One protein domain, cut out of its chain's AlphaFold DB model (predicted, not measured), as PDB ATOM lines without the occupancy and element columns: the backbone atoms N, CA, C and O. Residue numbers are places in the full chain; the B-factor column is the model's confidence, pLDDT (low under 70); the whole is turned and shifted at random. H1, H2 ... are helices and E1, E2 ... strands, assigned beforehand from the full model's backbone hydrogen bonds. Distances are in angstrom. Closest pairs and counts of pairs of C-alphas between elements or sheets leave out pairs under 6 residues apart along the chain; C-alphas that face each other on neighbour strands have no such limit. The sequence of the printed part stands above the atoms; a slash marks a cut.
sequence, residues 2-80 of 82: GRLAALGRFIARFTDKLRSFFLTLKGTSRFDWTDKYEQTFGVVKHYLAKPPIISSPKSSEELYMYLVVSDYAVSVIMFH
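Overview. This is residues 2 to 80 of the 82 residues of an uncharacterized protein of Vitis vinifera (UniProt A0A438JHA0). The model is a loose, open frame of thin parts, with the longest helix, H4, along one side and the two-stranded hairpin of E1 and E2 along the other. The short helices H1 and H2 lie between these sides, H3 lies toward one end of the frame, and residues 50 to 63, with no named element, run from H4 round to E1 at the other end. The printed part has 79 residues, with four named helices and then two named strands, in the order H1, H2, H3, H4, E1, E2; the sheet, E1 - E2, is antiparallel, and the class is mixed, helices and strands. The whole is loose and elongated, with a radius of gyration of the C-alphas of 15.1 A and spans of 50 by 27 by 20 A.

Along the chain. H1, residues 2 to 10, begins at C-alpha 2 at (11.021, -0.851, -3.885) and is 14.0 A long from first to last C-alpha. H2 is residues 14 to 17, 5.1 A, and H3 is residues 19 to 25, 10.0 A. H4, residues 35 to 49, begins at C-alpha 35 at (15.948, 16.515, 14.461) and is 20.7 A long. E1, residues 64 to 69, is 16.6 A long, and E2, residues 74 to 79, is 16.7 A long and ends at C-alpha 79 at (23.299, -16.280, 8.974).

Arrangement. H1 and H2 are close but not clearly touching; their closest C-alphas, of Gly 8 and Phe 14, are 5.3 A apart. The closest C-alphas of H1 and E2, of Phe 10 and Ile 77, are 7.1 A apart. H2 and E2 are near each other, with 6 pairs of C-alphas within 10 A. H2 and H4 are close but not clearly touching, with the closest C-alphas, of Lys 17 and Thr 40, 7.2 A apart. H2 and H3 meet only through their link. H3 and H4 are apart, as are H1 and H4, and H4 and E2, among others. E1 and E2 form a hairpin, antiparallel at 165 degrees between their directions; N 64 and O 79 are 2.8 A apart and N 77 and O 66 are 3.0 A apart, both within hydrogen-bond range. In H3 and H4 every O i to N i+4 pair is within hydrogen-bond range, in H1 3 of 5 are, and H2 is too short for such a pair.

Size, cuts and confidence. The two C-alphas farthest apart, those of Arg 30 and Ser 60, are 50.1 A apart. The printed part has no cut. The link from H4 to E1, 14 residues, is long; the link from H3 to H4, 9 residues, is short, and the others are tight. The mean pLDDT of the printed part is 70.7, and 40 residues are under 70, among them residues 2 to 18 and residues 20 to 33.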
ATOM      1  N   GLY A   2      10.442   0.470  -3.567       60.97
ATOM      2  CA  GLY A   2      11.021  -0.851  -3.885       60.97
ATOM      3  C   GLY A   2      12.462  -1.080  -3.399       60.97
ATOM      4  O   GLY A   2      12.730  -2.076  -2.738       60.97
ATOM      5  N   ARG A   3      13.374  -0.125  -3.639       65.50
ATOM      6  CA  ARG A   3      14.781  -0.239  -3.198       65.50
ATOM      7  C   ARG A   3      14.934  -0.241  -1.673       65.50
ATOM      8  O   ARG A   3      15.737  -0.990  -1.139       65.50
ATOM      9  N   LEU A   4      14.121   0.554  -0.978       63.34
ATOM     10  CA  LEU A   4      14.134   0.651   0.483       63.34
ATOM     11  C   LEU A   4      13.563  -0.620   1.134       63.34
ATOM     12  O   LEU A   4      14.118  -1.115   2.104       63.34
ATOM     13  N   ALA A   5      12.500  -1.190   0.559       64.56
ATOM     14  CA  ALA A   5      11.909  -2.443   1.021       64.56
ATOM     15  C   ALA A   5      12.854  -3.646   0.844       64.56
ATOM     16  O   ALA A   5      12.931  -4.494   1.728       64.56
ATOM     17  N   ALA A   6      13.600  -3.708  -0.264       66.12
ATOM     18  CA  ALA A   6      14.621  -4.737  -0.471       66.12
ATOM     19  C   ALA A   6      15.748  -4.643   0.572       66.12
ATOM     20  O   ALA A   6      16.214  -5.654   1.083       66.12
ATOM     21  N   LEU A   7      16.130  -3.419   0.922       65.38
ATOM     22  CA  LEU A   7      17.192  -3.126   1.876       65.38
ATOM     23  C   LEU A   7      16.790  -3.410   3.327       65.38
ATOM     24  O   LEU A   7      17.601  -3.878   4.123       65.38
ATOM     25  N   GLY A   8      15.511  -3.209   3.646       65.12
ATOM     26  CA  GLY A   8      14.937  -3.550   4.943       65.12
ATOM     27  C   GLY A   8      15.031  -5.026   5.316       65.12
ATOM     28  O   GLY A   8      14.957  -5.349   6.494       65.12
ATOM     29  N   ARG A   9      15.256  -5.916   4.343       66.19
ATOM     30  CA  ARG A   9      15.468  -7.353   4.585       66.19
ATOM     31  C   ARG A   9      16.778  -7.652   5.317       66.19
ATOM     32  O   ARG A   9      16.893  -8.704   5.925       66.19
ATOM     33  N   PHE A  10      17.740  -6.730   5.282       63.72
ATOM     34  CA  PHE A  10      19.062  -6.890   5.900       63.72
ATOM     35  C   PHE A  10      19.247  -6.036   7.162       63.72
ATOM     36  O   PHE A  10      20.335  -5.984   7.738       63.72
ATOM     37  N   ILE A  11      18.194  -5.333   7.588       65.06
ATOM     38  CA  ILE A  11      18.215  -4.451   8.751       65.06
ATOM     39  C   ILE A  11      17.138  -4.930   9.723       65.06
ATOM     40  O   ILE A  11      15.943  -4.757   9.480       65.06
ATOM     41  N   ALA A  12      17.546  -5.498  10.860       64.25
ATOM     42  CA  ALA A  12      16.595  -5.845  11.913       64.25
ATOM     43  C   ALA A  12      15.775  -4.616  12.326       64.25
ATOM     44  O   ALA A  12      16.317  -3.523  12.549       64.25
ATOM     45  N   ARG A  13      14.458  -4.814  12.450       65.00
ATOM     46  CA  ARG A  13      13.490  -3.794  12.871       65.00
ATOM     47  C   ARG A  13      13.500  -2.546  11.984       65.00
ATOM     48  O   ARG A  13      13.157  -1.454  12.430       65.00
ATOM     49  N   PHE A  14      13.890  -2.683  10.717       69.12
ATOM     50  CA  PHE A  14      13.886  -1.584   9.751       69.12
ATOM     51  C   PHE A  14      12.517  -0.925   9.615       69.12
ATOM     52  O   PHE A  14      12.410   0.300   9.568       69.12
ATOM     53  N   THR A  15      11.465  -1.743   9.601       66.62
ATOM     54  CA  THR A  15      10.080  -1.288   9.496       66.62
ATOM     55  C   THR A  15       9.649  -0.499  10.734       66.62
ATOM     56  O   THR A  15       8.961   0.505  10.582       66.62
ATOM     57  N   ASP A  16      10.126  -0.867  11.931       68.44
ATOM     58  CA  ASP A  16       9.910  -0.082  13.158       68.44
ATOM     59  C   ASP A  16      10.604   1.285  13.056       68.44
ATOM     60  O   ASP A  16      10.002   2.319  13.344       68.44
ATOM     61  N   LYS A  17      11.865   1.299  12.599       67.38
ATOM     62  CA  LYS A  17      12.688   2.517  12.472       67.38
ATOM     63  C   LYS A  17      12.160   3.489  11.418       67.38
ATOM     64  O   LYS A  17      12.352   4.692  11.546       67.38
ATOM     65  N   LEU A  18      11.498   2.978  10.384       69.12
ATOM     66  CA  LEU A  18      10.964   3.770   9.277       69.12
ATOM     67  C   LEU A  18       9.444   3.901   9.301       69.12
ATOM     68  O   LEU A  18       8.861   4.411   8.348       69.12
ATOM     69  N   ARG A  19       8.775   3.474  10.373       70.38
ATOM     70  CA  ARG A  19       7.314   3.524  10.485       70.38
ATOM     71  C   ARG A  19       6.763   4.915  10.180       70.38
ATOM     72  O   ARG A  19       5.882   5.062   9.340       70.38
ATOM     73  N   SER A  20       7.331   5.930  10.821       62.12
ATOM     74  CA  SER A  20       7.002   7.338  10.596       62.12
ATOM     75  C   SER A  20       7.285   7.768   9.155       62.12
ATOM     76  O   SER A  20       6.457   8.439   8.557       62.12
ATOM     77  N   PHE A  21       8.380   7.304   8.545       64.44
ATOM     78  CA  PHE A  21       8.685   7.564   7.133       64.44
ATOM     79  C   PHE A  21       7.636   6.974   6.176       64.44
ATOM     80  O   PHE A  21       7.197   7.639   5.238       64.44
ATOM     81  N   PHE A  22       7.195   5.738   6.422       66.19
ATOM     82  CA  PHE A  22       6.174   5.075   5.609       66.19
ATOM     83  C   PHE A  22       4.787   5.705   5.777       66.19
ATOM     84  O   PHE A  22       4.068   5.847   4.788       66.19
ATOM     85  N   LEU A  23       4.422   6.110   6.999       65.56
ATOM     86  CA  LEU A  23       3.178   6.839   7.276       65.56
ATOM     87  C   LEU A  23       3.181   8.230   6.623       65.56
ATOM     88  O   LEU A  23       2.175   8.647   6.052       65.56
ATOM     89  N   THR A  24       4.325   8.912   6.608       61.56
ATOM     90  CA  THR A  24       4.507  10.180   5.889       61.56
ATOM     91  C   THR A  24       4.360  10.013   4.379       61.56
ATOM     92  O   THR A  24       3.608  10.751   3.747       61.56
ATOM     93  N   LEU A  25       5.025   9.018   3.779       62.72
ATOM     94  CA  LEU A  25       4.939   8.762   2.334       62.72
ATOM     95  C   LEU A  25       3.536   8.357   1.872       62.72
ATOM     96  O   LEU A  25       3.193   8.568   0.713       62.72
ATOM     97  N   LYS A  26       2.724   7.784   2.766       63.22
ATOM     98  CA  LYS A  26       1.311   7.478   2.509       63.22
ATOM     99  C   LYS A  26       0.385   8.702   2.589       63.22
ATOM    100  O   LYS A  26      -0.810   8.545   2.366       63.22
ATOM    101  N   GLY A  27       0.907   9.898   2.877       57.09
ATOM    102  CA  GLY A  27       0.134  11.145   2.896       57.09
ATOM    103  C   GLY A  27      -0.759  11.320   4.128       57.09
ATOM    104  O   GLY A  27      -1.616  12.196   4.138       57.09
ATOM    105  N   THR A  28      -0.577  10.503   5.172       57.19
ATOM    106  CA  THR A  28      -1.475  10.472   6.340       57.19
ATOM    107  C   THR A  28      -1.175  11.512   7.430       57.19
ATOM    108  O   THR A  28      -1.939  11.614   8.383       57.19
ATOM    109  N   SER A  29      -0.120  12.325   7.311       55.28
ATOM    110  CA  SER A  29       0.169  13.410   8.266       55.28
ATOM    111  C   SER A  29       1.068  14.490   7.661       55.28
ATOM    112  O   SER A  29       2.009  14.165   6.936       55.28
ATOM    113  N   ARG A  30       0.818  15.768   8.001       57.00
ATOM    114  CA  ARG A  30       1.772  16.871   7.780       57.00
ATOM    115  C   ARG A  30       3.083  16.497   8.463       57.00
ATOM    116  O   ARG A  30       3.097  16.203   9.653       57.00
ATOM    117  N   PHE A  31       4.144  16.409   7.681       62.50
ATOM    118  CA  PHE A  31       5.426  15.922   8.149       62.50
ATOM    119  C   PHE A  31       6.313  17.096   8.543       62.50
ATOM    120  O   PHE A  31       6.726  17.871   7.684       62.50
ATOM    121  N   ASP A  32       6.626  17.174   9.832       59.25
ATOM    122  CA  ASP A  32       7.716  18.002  10.328       59.25
ATOM    123  C   ASP A  32       8.989  17.146  10.344       59.25
ATOM    124  O   ASP A  32       9.101  16.170  11.098       59.25
ATOM    125  N   TRP A  33       9.947  17.491   9.475       61.88
ATOM    126  CA  TRP A  33      11.305  16.944   9.514       61.88
ATOM    127  C   TRP A  33      11.957  17.407  10.819       61.88
ATOM    128  O   TRP A  33      12.528  18.489  10.902       61.88
ATOM    129  N   THR A  34      11.795  16.614  11.872       70.75
ATOM    130  CA  THR A  34      12.329  16.907  13.205       70.75
ATOM    131  C   THR A  34      13.751  16.371  13.346       70.75
ATOM    132  O   THR A  34      14.123  15.390  12.702       70.75
ATOM    133  N   ASP A  35      14.554  16.945  14.242       75.06
ATOM    134  CA  ASP A  35      15.948  16.515  14.461       75.06
ATOM    135  C   ASP A  35      16.074  15.020  14.802       75.06
ATOM    136  O   ASP A  35      17.002  14.330  14.374       75.06
ATOM    137  N   LYS A  36      15.077  14.467  15.504       69.31
ATOM    138  CA  LYS A  36      14.976  13.031  15.806       69.31
ATOM    139  C   LYS A  36      14.837  12.173  14.541       69.31
ATOM    140  O   LYS A  36      15.330  11.041  14.490       69.31
ATOM    141  N   TYR A  37      14.165  12.702  13.522       69.81
ATOM    142  CA  TYR A  37      14.024  12.053  12.228       69.81
ATOM    143  C   TYR A  37      15.354  12.074  11.458       69.81
ATOM    144  O   TYR A  37      15.783  11.016  10.995       69.81
ATOM    145  N   GLU A  38      16.046  13.219  11.387       75.50
ATOM    146  CA  GLU A  38      17.372  13.302  10.746       75.50
ATOM    147  C   GLU A  38      18.354  12.331  11.408       75.50
ATOM    148  O   GLU A  38      19.067  11.600  10.722       75.50
ATOM    149  N   GLN A  39      18.335  12.246  12.740       78.12
ATOM    150  CA  GLN A  39      19.190  11.327  13.485       78.12
ATOM    151  C   GLN A  39      18.889   9.858  13.152       78.12
ATOM    152  O   GLN A  39      19.805   9.083  12.874       78.12
ATOM    153  N   THR A  40      17.611   9.466  13.113       70.75
ATOM    154  CA  THR A  40      17.206   8.088  12.770       70.75
ATOM    155  C   THR A  40      17.565   7.750  11.322       70.75
ATOM    156  O   THR A  40      18.089   6.670  11.040       70.75
ATOM    157  N   PHE A  41      17.350   8.687  10.396       73.44
ATOM    158  CA  PHE A  41      17.748   8.538   9.000       73.44
ATOM    159  C   PHE A  41      19.276   8.490   8.847       73.44
ATOM    160  O   PHE A  41      19.786   7.736   8.022       73.44
ATOM    161  N   GLY A  42      20.018   9.217   9.683       77.75
ATOM    162  CA  GLY A  42      21.473   9.143   9.813       77.75
ATOM    163  C   GLY A  42      21.967   7.757  10.223       77.75
ATOM    164  O   GLY A  42      22.879   7.226   9.593       77.75
ATOM    165  N   VAL A  43      21.321   7.123  11.207       75.31
ATOM    166  CA  VAL A  43      21.630   5.738  11.615       75.31
ATOM    167  C   VAL A  43      21.391   4.761  10.465       75.31
ATOM    168  O   VAL A  43      22.216   3.879  10.226       75.31
ATOM    169  N   VAL A  44      20.298   4.937   9.712       72.44
ATOM    170  CA  VAL A  44      20.045   4.139   8.504       72.44
ATOM    171  C   VAL A  44      21.147   4.387   7.469       72.44
ATOM    172  O   VAL A  44      21.782   3.428   7.047       72.44
ATOM    173  N   LYS A  45      21.453   5.645   7.118       75.81
ATOM    174  CA  LYS A  45      22.534   6.015   6.181       75.81
ATOM    175  C   LYS A  45      23.879   5.384   6.570       75.81
ATOM    176  O   LYS A  45      24.552   4.820   5.712       75.81
ATOM    177  N   HIS A  46      24.250   5.423   7.850       77.88
ATOM    178  CA  HIS A  46      25.501   4.845   8.346       77.88
ATOM    179  C   HIS A  46      25.552   3.320   8.183       77.88
ATOM    180  O   HIS A  46      26.550   2.785   7.710       77.88
ATOM    181  N   TYR A  47      24.465   2.625   8.520       69.06
ATOM    182  CA  TYR A  47      24.372   1.175   8.347       69.06
ATOM    183  C   TYR A  47      24.447   0.771   6.866       69.06
ATOM    184  O   TYR A  47      25.053  -0.234   6.517       69.06
ATOM    185  N   LEU A  48      23.879   1.584   5.972       68.25
ATOM    186  CA  LEU A  48      23.948   1.361   4.525       68.25
ATOM    187  C   LEU A  48      25.315   1.647   3.920       68.25
ATOM    188  O   LEU A  48      25.666   1.036   2.916       68.25
ATOM    189  N   ALA A  49      26.080   2.561   4.515       76.69
ATOM    190  CA  ALA A  49      27.455   2.828   4.109       76.69
ATOM    191  C   ALA A  49      28.403   1.669   4.468       76.69
ATOM    192  O   ALA A  49      29.457   1.529   3.855       76.69
ATOM    193  N   LYS A  50      28.030   0.840   5.452       70.12
ATOM    194  CA  LYS A  50      28.770  -0.353   5.880       70.12
ATOM    195  C   LYS A  50      27.824  -1.553   5.969       70.12
ATOM    196  O   LYS A  50      27.524  -2.004   7.077       70.12
ATOM    197  N   PRO A  51      27.318  -2.049   4.827       64.81
ATOM    198  CA  PRO A  51      26.427  -3.194   4.853       64.81
ATOM    199  C   PRO A  51      27.174  -4.396   5.451       64.81
ATOM    200  O   PRO A  51      28.373  -4.554   5.192       64.81
ATOM    201  N   PRO A  52      26.503  -5.248   6.247       65.62
ATOM    202  CA  PRO A  52      27.088  -6.522   6.638       65.62
ATOM    203  C   PRO A  52      27.496  -7.293   5.377       65.62
ATOM    204  O   PRO A  52      26.837  -7.187   4.342       65.62
ATOM    205  N   ILE A  53      28.600  -8.036   5.451       65.31
ATOM    206  CA  ILE A  53      29.064  -8.855   4.329       65.31
ATOM    207  C   ILE A  53      28.005  -9.933   4.090       65.31
ATOM    208  O   ILE A  53      27.830 -10.837   4.903       65.31
ATOM    209  N   ILE A  54      27.261  -9.798   2.992       67.19
ATOM    210  CA  ILE A  54      26.266 -10.776   2.557       67.19
ATOM    211  C   ILE A  54      26.990 -11.754   1.641       67.19
ATOM    212  O   ILE A  54      27.475 -11.374   0.576       67.19
ATOM    213  N   SER A  55      27.062 -13.013   2.045       72.06
ATOM    214  CA  SER A  55      27.538 -14.105   1.199       72.06
ATOM    215  C   SER A  55      26.359 -14.939   0.721       72.06
ATOM    216  O   SER A  55      25.393 -15.154   1.454       72.06
ATOM    217  N   SER A  56      26.445 -15.429  -0.511       75.38
ATOM    218  CA  SER A  56      25.453 -16.353  -1.052       75.38
ATOM    219  C   SER A  56      25.544 -17.697  -0.322       75.38
ATOM    220  O   SER A  56      26.643 -18.258  -0.284       75.38
ATOM    221  N   PRO A  57      24.434 -18.229   0.216       70.81
ATOM    222  CA  PRO A  57      24.437 -19.563   0.801       70.81
ATOM    223  C   PRO A  57      24.694 -20.612  -0.284       70.81
ATOM    224  O   PRO A  57      24.246 -20.467  -1.430       70.81
ATOM    225  N   LYS A  58      25.420 -21.673   0.062       81.25
ATOM    226  CA  LYS A  58      25.663 -22.818  -0.820       81.25
ATOM    227  C   LYS A  58      24.517 -23.821  -0.712       81.25
ATOM    228  O   LYS A  58      23.853 -23.946   0.314       81.25
ATOM    229  N   SER A  59      24.296 -24.574  -1.790       76.00
ATOM    230  CA  SER A  59      23.392 -25.726  -1.742       76.00
ATOM    231  C   SER A  59      23.873 -26.687  -0.650       76.00
ATOM    232  O   SER A  59      25.065 -26.988  -0.620       76.00
ATOM    233  N   SER A  60      22.965 -27.149   0.221       80.69
ATOM    234  CA  SER A  60      23.202 -27.998   1.411       80.69
ATOM    235  C   SER A  60      23.856 -27.346   2.641       80.69
ATOM    236  O   SER A  60      24.205 -28.052   3.583       80.69
ATOM    237  N   GLU A  61      23.985 -26.021   2.675       83.00
ATOM    238  CA  GLU A  61      24.491 -25.308   3.853       83.00
ATOM    239  C   GLU A  61      23.431 -25.185   4.959       83.00
ATOM    240  O   GLU A  61      22.271 -24.854   4.696       83.00
ATOM    241  N   GLU A  62      23.835 -25.438   6.206       82.56
ATOM    242  CA  GLU A  62      22.984 -25.232   7.375       82.56
ATOM    243  C   GLU A  62      22.967 -23.742   7.742       82.56
ATOM    244  O   GLU A  62      24.002 -23.132   8.014       82.56
ATOM    245  N   LEU A  63      21.775 -23.141   7.714       83.75
ATOM    246  CA  LEU A  63      21.570 -21.728   8.016       83.75
ATOM    247  C   LEU A  63      20.846 -21.582   9.346       83.75
ATOM    248  O   LEU A  63      19.814 -22.208   9.587       83.75
ATOM    249  N   TYR A  64      21.340 -20.671  10.171       82.06
ATOM    250  CA  TYR A  64      20.714 -20.294  11.426       82.06
ATOM    251  C   TYR A  64      19.831 -19.066  11.224       82.06
ATOM    252  O   TYR A  64      20.126 -18.185  10.410       82.06
ATOM    253  N   MET A  65      18.735 -18.997  11.980       81.56
ATOM    254  CA  MET A  65      17.771 -17.905  11.891       81.56
ATOM    255  C   MET A  65      17.533 -17.249  13.250       81.56
ATOM    256  O   MET A  65      17.150 -17.915  14.208       81.56
ATOM    257  N   TYR A  66      17.667 -15.922  13.300       84.12
ATOM    258  CA  TYR A  66      17.136 -15.104  14.389       84.12
ATOM    259  C   TYR A  66      15.816 -14.463  13.961       84.12
ATOM    260  O   TYR A  66      15.771 -13.677  13.008       84.12
ATOM    261  N   LEU A  67      14.746 -14.786  14.689       83.25
ATOM    262  CA  LEU A  67      13.424 -14.186  14.539       83.25
ATOM    263  C   LEU A  67      13.200 -13.164  15.656       83.25
ATOM    264  O   LEU A  67      13.321 -13.483  16.836       83.25
ATOM    265  N   VAL A  68      12.833 -11.942  15.279       81.38
ATOM    266  CA  VAL A  68      12.433 -10.891  16.218       81.38
ATOM    267  C   VAL A  68      11.052 -10.390  15.828       81.38
ATOM    268  O   VAL A  68      10.835  -9.975  14.689       81.38
ATOM    269  N   VAL A  69      10.127 -10.410  16.785       83.06
ATOM    270  CA  VAL A  69       8.746  -9.952  16.612       83.06
ATOM    271  C   VAL A  69       8.504  -8.748  17.520       83.06
ATOM    272  O   VAL A  69       8.869  -8.765  18.693       83.06
ATOM    273  N   SER A  70       7.904  -7.699  16.967       80.62
ATOM    274  CA  SER A  70       7.340  -6.561  17.692       80.62
ATOM    275  C   SER A  70       5.869  -6.394  17.305       80.62
ATOM    276  O   SER A  70       5.406  -6.996  16.336       80.62
ATOM    277  N   ASP A  71       5.151  -5.511  18.001       77.25
ATOM    278  CA  ASP A  71       3.749  -5.181  17.694       77.25
ATOM    279  C   ASP A  71       3.533  -4.647  16.265       77.25
ATOM    280  O   ASP A  71       2.401  -4.550  15.789       77.25
ATOM    281  N   TYR A  72       4.610  -4.257  15.575       68.12
ATOM    282  CA  TYR A  72       4.545  -3.554  14.296       68.12
ATOM    283  C   TYR A  72       5.419  -4.165  13.199       68.12
ATOM    284  O   TYR A  72       5.251  -3.808  12.029       68.12
ATOM    285  N   ALA A  73       6.337  -5.069  13.541       71.19
ATOM    286  CA  ALA A  73       7.228  -5.684  12.574       71.19
ATOM    287  C   ALA A  73       7.662  -7.090  12.985       71.19
ATOM    288  O   ALA A  73       7.993  -7.366  14.135       71.19
ATOM    289  N   VAL A  74       7.777  -7.951  11.978       75.44
ATOM    290  CA  VAL A  74       8.521  -9.205  12.067       75.44
ATOM    291  C   VAL A  74       9.824  -9.016  11.302       75.44
ATOM    292  O   VAL A  74       9.824  -8.539  10.167       75.44
ATOM    293  N   SER A  75      10.946  -9.335  11.937       73.50
ATOM    294  CA  SER A  75      12.280  -9.287  11.340       73.50
ATOM    295  C   SER A  75      12.927 -10.657  11.416       73.50
ATOM    296  O   SER A  75      12.928 -11.288  12.470       73.50
ATOM    297  N   VAL A  76      13.500 -11.088  10.297       78.94
ATOM    298  CA  VAL A  76      14.217 -12.355  10.176       78.94
ATOM    299  C   VAL A  76      15.628 -12.063   9.692       78.94
ATOM    300  O   VAL A  76      15.797 -11.381   8.685       78.94
ATOM    301  N   ILE A  77      16.626 -12.584  10.400       77.69
ATOM    302  CA  ILE A  77      18.019 -12.598   9.947       77.69
ATOM    303  C   ILE A  77      18.436 -14.054   9.771       77.69
ATOM    304  O   ILE A  77      18.381 -14.821  10.729       77.69
ATOM    305  N   MET A  78      18.868 -14.413   8.561       76.81
ATOM    306  CA  MET A  78      19.594 -15.657   8.296       76.81
ATOM    307  C   MET A  78      21.096 -15.392   8.336       76.81
ATOM    308  O   MET A  78      21.564 -14.396   7.784       76.81
ATOM    309  N   PHE A  79      21.842 -16.294   8.959       77.75
ATOM    310  CA  PHE A  79      23.299 -16.280   8.974       77.75
ATOM    311  C   PHE A  79      23.826 -17.715   8.914       77.75
ATOM    312  O   PHE A  79      23.162 -18.654   9.348       77.75
ATOM    313  N   HIS A  80      25.016 -17.874   8.358       75.19
ATOM    314  CA  HIS A  80      25.790 -19.111   8.412       75.19
ATOM    315  C   HIS A  80      27.027 -18.840   9.267       75.19
ATOM    316  O   HIS A  80      27.463 -17.689   9.397       75.19
TER     317      HIS A  80